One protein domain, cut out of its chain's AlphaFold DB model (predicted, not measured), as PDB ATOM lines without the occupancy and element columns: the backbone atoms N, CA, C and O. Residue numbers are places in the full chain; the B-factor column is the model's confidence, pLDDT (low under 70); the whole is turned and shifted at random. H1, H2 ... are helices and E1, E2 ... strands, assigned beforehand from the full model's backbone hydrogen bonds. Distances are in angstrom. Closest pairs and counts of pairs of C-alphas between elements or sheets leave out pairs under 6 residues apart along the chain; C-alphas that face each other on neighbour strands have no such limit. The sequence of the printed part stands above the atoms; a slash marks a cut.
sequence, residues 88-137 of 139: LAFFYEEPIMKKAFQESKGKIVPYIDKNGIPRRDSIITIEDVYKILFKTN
ATOM      1  N   LEU A  88     102.979 113.595  72.271       68.25
ATOM      2  CA  LEU A  88     102.303 112.312  72.453       68.25
ATOM      3  C   LEU A  88     102.194 111.543  71.129       68.25
ATOM      4  O   LEU A  88     102.578 110.377  71.083       68.25
ATOM      5  N   ALA A  89     101.802 112.215  70.047       68.25
ATOM      6  CA  ALA A  89     101.768 111.625  68.712       68.25
ATOM      7  C   ALA A  89     103.159 111.143  68.259       68.25
ATOM      8  O   ALA A  89     103.346 109.977  67.920       68.25
ATOM      9  N   PHE A  90     104.172 112.011  68.338       64.06
ATOM     10  CA  PHE A  90     105.513 111.701  67.839       64.06
ATOM     11  C   PHE A  90     106.248 110.632  68.662       64.06
ATOM     12  O   PHE A  90     106.946 109.785  68.108       64.06
ATOM     13  N   PHE A  91     106.122 110.669  69.992       59.28
ATOM     14  CA  PHE A  91     106.858 109.763  70.874       59.28
ATOM     15  C   PHE A  91     106.085 108.481  71.199       59.28
ATOM     16  O   PHE A  91     106.707 107.428  71.311       59.28
ATOM     17  N   TYR A  92     104.760 108.540  71.362       58.34
ATOM     18  CA  TYR A  92     103.976 107.445  71.949       58.34
ATOM     19  C   TYR A  92     102.974 106.784  70.994       58.34
ATOM     20  O   TYR A  92     102.614 105.628  71.241       58.34
ATOM     21  N   GLU A  93     102.531 107.466  69.932       61.81
ATOM     22  CA  GLU A  93     101.663 106.866  68.904       61.81
ATOM     23  C   GLU A  93     102.466 106.182  67.793       61.81
ATOM     24  O   GLU A  93     101.992 105.194  67.236       61.81
ATOM     25  N   GLU A  94     103.706 106.618  67.539       69.12
ATOM     26  CA  GLU A  94     104.611 105.945  66.605       69.12
ATOM     27  C   GLU A  94     105.012 104.542  67.115       69.12
ATOM     28  O   GLU A  94     105.756 104.416  68.102       69.12
ATOM     29  N   PRO A  95     104.573 103.450  66.450       73.06
ATOM     30  CA  PRO A  95     104.751 102.085  66.952       73.06
ATOM     31  C   PRO A  95     106.223 101.697  67.120       73.06
ATOM     32  O   PRO A  95     106.574 100.934  68.021       73.06
ATOM     33  N   ILE A  96     107.090 102.244  66.262       74.75
ATOM     34  CA  ILE A  96     108.529 101.966  66.237       74.75
ATOM     35  C   ILE A  96     109.207 102.536  67.487       74.75
ATOM     36  O   ILE A  96     109.983 101.838  68.139       74.75
ATOM     37  N   MET A  97     108.871 103.771  67.866       72.50
ATOM     38  CA  MET A  97     109.429 104.453  69.040       72.50
ATOM     39  C   MET A  97     109.002 103.771  70.337       72.50
ATOM     40  O   MET A  97     109.828 103.507  71.214       72.50
ATOM     41  N   LYS A  98     107.722 103.398  70.430       75.50
ATOM     42  CA  LYS A  98     107.183 102.679  71.587       75.50
ATOM     43  C   LYS A  98     107.810 101.296  71.747       75.50
ATOM     44  O   LYS A  98     108.172 100.923  72.863       75.50
ATOM     45  N   LYS A  99     107.975 100.556  70.648       78.81
ATOM     46  CA  LYS A  99     108.615  99.235  70.649       78.81
ATOM     47  C   LYS A  99     110.087  99.330  71.055       78.81
ATOM     48  O   LYS A  99     110.505  98.638  71.979       78.81
ATOM     49  N   ALA A 100     110.834 100.252  70.448       75.94
ATOM     50  CA  ALA A 100     112.236 100.483  70.778       75.94
ATOM     51  C   ALA A 100     112.422 100.881  72.250       75.94
ATOM     52  O   ALA A 100     113.331 100.375  72.910       75.94
ATOM     53  N   PHE A 101     111.538 101.718  72.807       81.50
ATOM     54  CA  PHE A 101     111.561 102.049  74.232       81.50
ATOM     55  C   PHE A 101     111.250 100.838  75.114       81.50
ATOM     56  O   PHE A 101     111.997 100.571  76.048       81.50
ATOM     57  N   GLN A 102     110.195 100.070  74.828       81.62
ATOM     58  CA  GLN A 102     109.843  98.890  75.629       81.62
ATOM     59  C   GLN A 102     110.969  97.848  75.681       81.62
ATOM     60  O   GLN A 102     111.214  97.264  76.734       81.62
ATOM     61  N   GLU A 103     111.684  97.643  74.576       81.94
ATOM     62  CA  GLU A 103     112.780  96.670  74.491       81.94
ATOM     63  C   GLU A 103     114.049  97.115  75.238       81.94
ATOM     64  O   GLU A 103     114.844  96.279  75.692       81.94
ATOM     65  N   SER A 104     114.240  98.428  75.382       78.44
ATOM     66  CA  SER A 104     115.483  99.032  75.869       78.44
ATOM     67  C   SER A 104     115.357  99.798  77.192       78.44
ATOM     68  O   SER A 104     116.373 100.178  77.773       78.44
ATOM     69  N   LYS A 105     114.139  99.967  77.719       82.19
ATOM     70  CA  LYS A 105     113.863 100.656  78.985       82.19
ATOM     71  C   LYS A 105     114.679 100.062  80.134       82.19
ATOM     72  O   LYS A 105     114.651  98.859  80.383       82.19
ATOM     73  N   GLY A 106     115.386 100.930  80.852       81.06
ATOM     74  CA  GLY A 106     116.248 100.570  81.978       81.06
ATOM     75  C   GLY A 106     117.596  99.963  81.576       81.06
ATOM     76  O   GLY A 106     118.394  99.647  82.454       81.06
ATOM     77  N   LYS A 107     117.878  99.809  80.274       85.12
ATOM     78  CA  LYS A 107     119.166  99.318  79.772       85.12
ATOM     79  C   LYS A 107     120.062 100.484  79.365       85.12
ATOM     80  O   LYS A 107     119.598 101.553  78.973       85.12
ATOM     81  N   ILE A 108     121.368 100.245  79.439       85.56
ATOM     82  CA  ILE A 108     122.385 101.116  78.850       85.56
ATOM     83  C   ILE A 108     122.634 100.612  77.434       85.56
ATOM     84  O   ILE A 108     123.114  99.490  77.257       85.56
ATOM     85  N   VAL A 109     122.296 101.420  76.434       83.19
ATOM     86  CA  VAL A 109     122.436 101.036  75.027       83.19
ATOM     87  C   VAL A 109     123.739 101.611  74.472       83.19
ATOM     88  O   VAL A 109     123.925 102.832  74.495       83.19
ATOM     89  N   PRO A 110     124.663 100.762  73.985       84.25
ATOM     90  CA  PRO A 110     125.824 101.232  73.251       84.25
ATOM     91  C   PRO A 110     125.407 101.681  71.847       84.25
ATOM     92  O   PRO A 110     124.684 100.973  71.149       84.25
ATOM     93  N   TYR A 111     125.890 102.842  71.416       83.44
ATOM     94  CA  TYR A 111     125.683 103.359  70.066       83.44
ATOM     95  C   TYR A 111     126.920 104.113  69.587       83.44
ATOM     96  O   TYR A 111     127.753 104.533  70.386       83.44
ATOM     97  N   ILE A 112     127.050 104.282  68.277       83.81
ATOM     98  CA  ILE A 112     128.115 105.088  67.679       83.81
ATOM     99  C   ILE A 112     127.501 106.433  67.309       83.81
ATOM    100  O   ILE A 112     126.522 106.478  66.567       83.81
ATOM    101  N   ASP A 113     128.025 107.523  67.863       83.50
ATOM    102  CA  ASP A 113     127.534 108.855  67.521       83.50
ATOM    103  C   ASP A 113     127.941 109.258  66.090       83.50
ATOM    104  O   ASP A 113     128.774 108.627  65.439       83.50
ATOM    105  N   LYS A 114     127.365 110.349  65.587       82.44
ATOM    106  CA  LYS A 114     127.643 110.906  64.256       82.44
ATOM    107  C   LYS A 114     129.121 111.222  63.992       82.44
ATOM    108  O   LYS A 114     129.507 111.364  62.835       82.44
ATOM    109  N   ASN A 115     129.948 111.324  65.032       81.94
ATOM    110  CA  ASN A 115     131.385 111.557  64.918       81.94
ATOM    111  C   ASN A 115     132.188 110.244  64.904       81.94
ATOM    112  O   ASN A 115     133.414 110.282  64.876       81.94
ATOM    113  N   GLY A 116     131.518 109.087  64.915       80.50
ATOM    114  CA  GLY A 116     132.156 107.775  64.978       80.50
ATOM    115  C   GLY A 116     132.590 107.376  66.389       80.50
ATOM    116  O   GLY A 116     133.314 106.393  66.538       80.50
ATOM    117  N   ILE A 117     132.177 108.112  67.428       84.56
ATOM    118  CA  ILE A 117     132.607 107.860  68.806       84.56
ATOM    119  C   ILE A 117     131.620 106.889  69.470       84.56
ATOM    120  O   ILE A 117     130.416 107.167  69.504       84.56
ATOM    121  N   PRO A 118     132.095 105.764  70.039       86.69
ATOM    122  CA  PRO A 118     131.243 104.861  70.794       86.69
ATOM    123  C   PRO A 118     130.782 105.534  72.092       86.69
ATOM    124  O   PRO A 118     131.587 105.982  72.909       86.69
ATOM    125  N   ARG A 119     129.470 105.576  72.298       87.06
ATOM    126  CA  ARG A 119     128.809 106.099  73.493       87.06
ATOM    127  C   ARG A 119     127.882 105.060  74.098       87.06
ATOM    128  O   ARG A 119     127.533 104.060  73.474       87.06
ATOM    129  N   ARG A 120     127.513 105.293  75.352       85.88
ATOM    130  CA  ARG A 120     126.608 104.453  76.131       85.88
ATOM    131  C   ARG A 120     125.700 105.369  76.935       85.88
ATOM    132  O   ARG A 120     126.181 106.003  77.866       85.88
ATOM    133  N   ASP A 121     124.423 105.412  76.578       84.56
ATOM    134  CA  ASP A 121     123.418 106.195  77.304       84.56
ATOM    135  C   ASP A 121     122.362 105.239  77.887       84.56
ATOM    136  O   ASP A 121     122.025 104.216  77.282       84.56
ATOM    137  N   SER A 122     121.861 105.542  79.088       85.06
ATOM    138  CA  SER A 122     120.733 104.828  79.689       85.06
ATOM    139  C   SER A 122     119.415 105.308  79.089       85.06
ATOM    140  O   SER A 122     119.212 106.507  78.907       85.06
ATOM    141  N   ILE A 123     118.503 104.376  78.811       83.62
ATOM    142  CA  ILE A 123     117.164 104.701  78.310       83.62
ATOM    143  C   ILE A 123     116.189 104.643  79.479       83.62
ATOM    144  O   ILE A 123     115.768 103.566  79.912       83.62
ATOM    145  N   ILE A 124     115.860 105.812  80.022       83.31
ATOM    146  CA  ILE A 124     114.939 105.953  81.155       83.31
ATOM    147  C   ILE A 124     113.582 106.432  80.643       83.31
ATOM    148  O   ILE A 124     112.546 105.918  81.075       83.31
ATOM    149  N   THR A 125     113.588 107.350  79.676       83.00
ATOM    150  CA  THR A 125     112.383 107.875  79.030       83.00
ATOM    151  C   THR A 125     112.389 107.618  77.522       83.00
ATOM    152  O   THR A 125     113.419 107.293  76.927       83.00
ATOM    153  N   ILE A 126     111.223 107.718  76.879       78.50
ATOM    154  CA  ILE A 126     111.096 107.470  75.434       78.50
ATOM    155  C   ILE A 126     111.863 108.510  74.608       78.50
ATOM    156  O   ILE A 126     112.360 108.216  73.522       78.50
ATOM    157  N   GLU A 127     112.041 109.714  75.152       80.38
ATOM    158  CA  GLU A 127     112.851 110.773  74.558       80.38
ATOM    159  C   GLU A 127     114.334 110.383  74.477       80.38
ATOM    160  O   GLU A 127     115.041 110.871  73.596       80.38
ATOM    161  N   ASP A 128     114.824 109.496  75.348       79.56
ATOM    162  CA  ASP A 128     116.211 109.026  75.293       79.56
ATOM    163  C   ASP A 128     116.457 108.137  74.069       79.56
ATOM    164  O   ASP A 128     117.515 108.237  73.446       79.56
ATOM    165  N   VAL A 129     115.451 107.363  73.644       80.69
ATOM    166  CA  VAL A 129     115.497 106.600  72.385       80.69
ATOM    167  C   VAL A 129     115.667 107.553  71.205       80.69
ATOM    168  O   VAL A 129     116.556 107.368  70.375       80.69
ATOM    169  N   TYR A 130     114.874 108.626  71.169       80.38
ATOM    170  CA  TYR A 130     114.986 109.650  70.134       80.38
ATOM    171  C   TYR A 130     116.346 110.349  70.146       80.38
ATOM    172  O   TYR A 130     116.958 110.515  69.094       80.38
ATOM    173  N   LYS A 131     116.858 110.734  71.323       81.25
ATOM    174  CA  LYS A 131     118.182 111.365  71.438       81.25
ATOM    175  C   LYS A 131     119.277 110.462  70.883       81.25
ATOM    176  O   LYS A 131     120.175 110.967  70.219       81.25
ATOM    177  N   ILE A 132     119.217 109.159  71.153       80.62
ATOM    178  CA  ILE A 132     120.185 108.197  70.619       80.62
ATOM    179  C   ILE A 132     120.065 108.138  69.093       80.62
ATOM    180  O   ILE A 132     121.063 108.376  68.420       80.62
ATOM    181  N   LEU A 133     118.857 107.954  68.547       79.81
ATOM    182  CA  LEU A 133     118.613 107.923  67.095       79.81
ATOM    183  C   LEU A 133     119.067 109.207  66.382       79.81
ATOM    184  O   LEU A 133     119.647 109.165  65.296       79.81
ATOM    185  N   PHE A 134     118.838 110.362  67.005       81.88
ATOM    186  CA  PHE A 134     119.266 111.657  66.484       81.88
ATOM    187  C   PHE A 134     120.790 111.821  66.527       81.88
ATOM    188  O   PHE A 134     121.385 112.381  65.611       81.88
ATOM    189  N   LYS A 135     121.449 111.326  67.580       80.81
ATOM    190  CA  LYS A 135     122.913 111.364  67.695       80.81
ATOM    191  C   LYS A 135     123.599 110.371  66.760       80.81
ATOM    192  O   LYS A 135     124.747 110.626  66.411       80.81
ATOM    193  N   THR A 136     122.947 109.268  66.387       77.50
ATOM    194  CA  THR A 136     123.483 108.250  65.465       77.50
ATOM    195  C   THR A 136     123.303 108.628  63.997       77.50
ATOM    196  O   THR A 136     124.155 108.295  63.177       77.50
ATOM    197  N   ASN A 137     122.218 109.324  63.642       70.31
ATOM    198  CA  ASN A 137     121.970 109.724  62.258       70.31
ATOM    199  C   ASN A 137     122.839 110.929  61.865       70.31
ATOM    200  O   ASN A 137     122.714 112.022  62.418       70.31
TER     201      ASN A 137
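What this domain is: This is residues 88 to 137 of the 139 residues of an uncharacterized protein of Emticicia sp. 17J42-9 (UniProt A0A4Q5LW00). A two-stranded hairpin, E1 and E2, makes one end of the domain, H1 and H2 make the other, and H3 folds back between them, its first residue, Ile 126, near H1 and H2 and its residues 128 to 136 beside the hairpin. H2 and H3 meet nearly at right angles, and H1 is the part farthest from the middle. The 50 printed residues hold three named helices and two named strands in the order H1, H2, E1, E2, H3, with one antiparallel sheet, E1 - E2; the class is mixed, helices and strands. The whole is compact, with a radius of gyration of the C-alphas of 10.8 A, and spans 31 by 21 by 12 A.

Where its parts are: H1, residues 88 to 93, begins at C-alpha 88 (102.303, 112.312, 72.453) and is 6.5 A long. H2, residues 95 to 104, is 14.3 A long. E1, residues 108 to 112, is 13.2 A long and E2, residues 118 to 122, 13.8 A. H3, residues 126 to 136, is 15.9 A long and ends at C-alpha 136 (123.483, 108.250, 65.465).

How they stand to each other: H1 and H2 only just touch, with 3 pairs of C-alphas within 8 A, and only at the corner; the closest are Tyr 92 and Lys 98, 5.8 A. H1 only just touches H3, also with 3 such pairs, at a steep tilt of 66 degrees, opposite ways; the closest C-alphas are those of Phe 91 and Ile 126, 6.6 A. H2 touches H3 about perpendicular, at 86 degrees; the C-alphas of Phe 101 and Ile 126 are closest, 5.6 A. In the hairpin E1 and E2, N 109 and O 121, 2.9 A, and N 119 and O 111, 2.8 A, are within hydrogen-bond range. The closest C-alphas of E1 and H3 are those of Ile 112 and Thr 136, 6.0 A. H1 is apart from E1 and E2, and H2 from E2. In H1, H2 and H3 every O i to N i+4 pair is within hydrogen-bond range.

The domain as a whole: The C-alphas farthest apart, of Leu 88 and Gly 116, are 31.1 A apart. The printed part has no cut, and its four links are tight. Mean pLDDT of the printed part is 78.7; residues 88 to 94 are under 70.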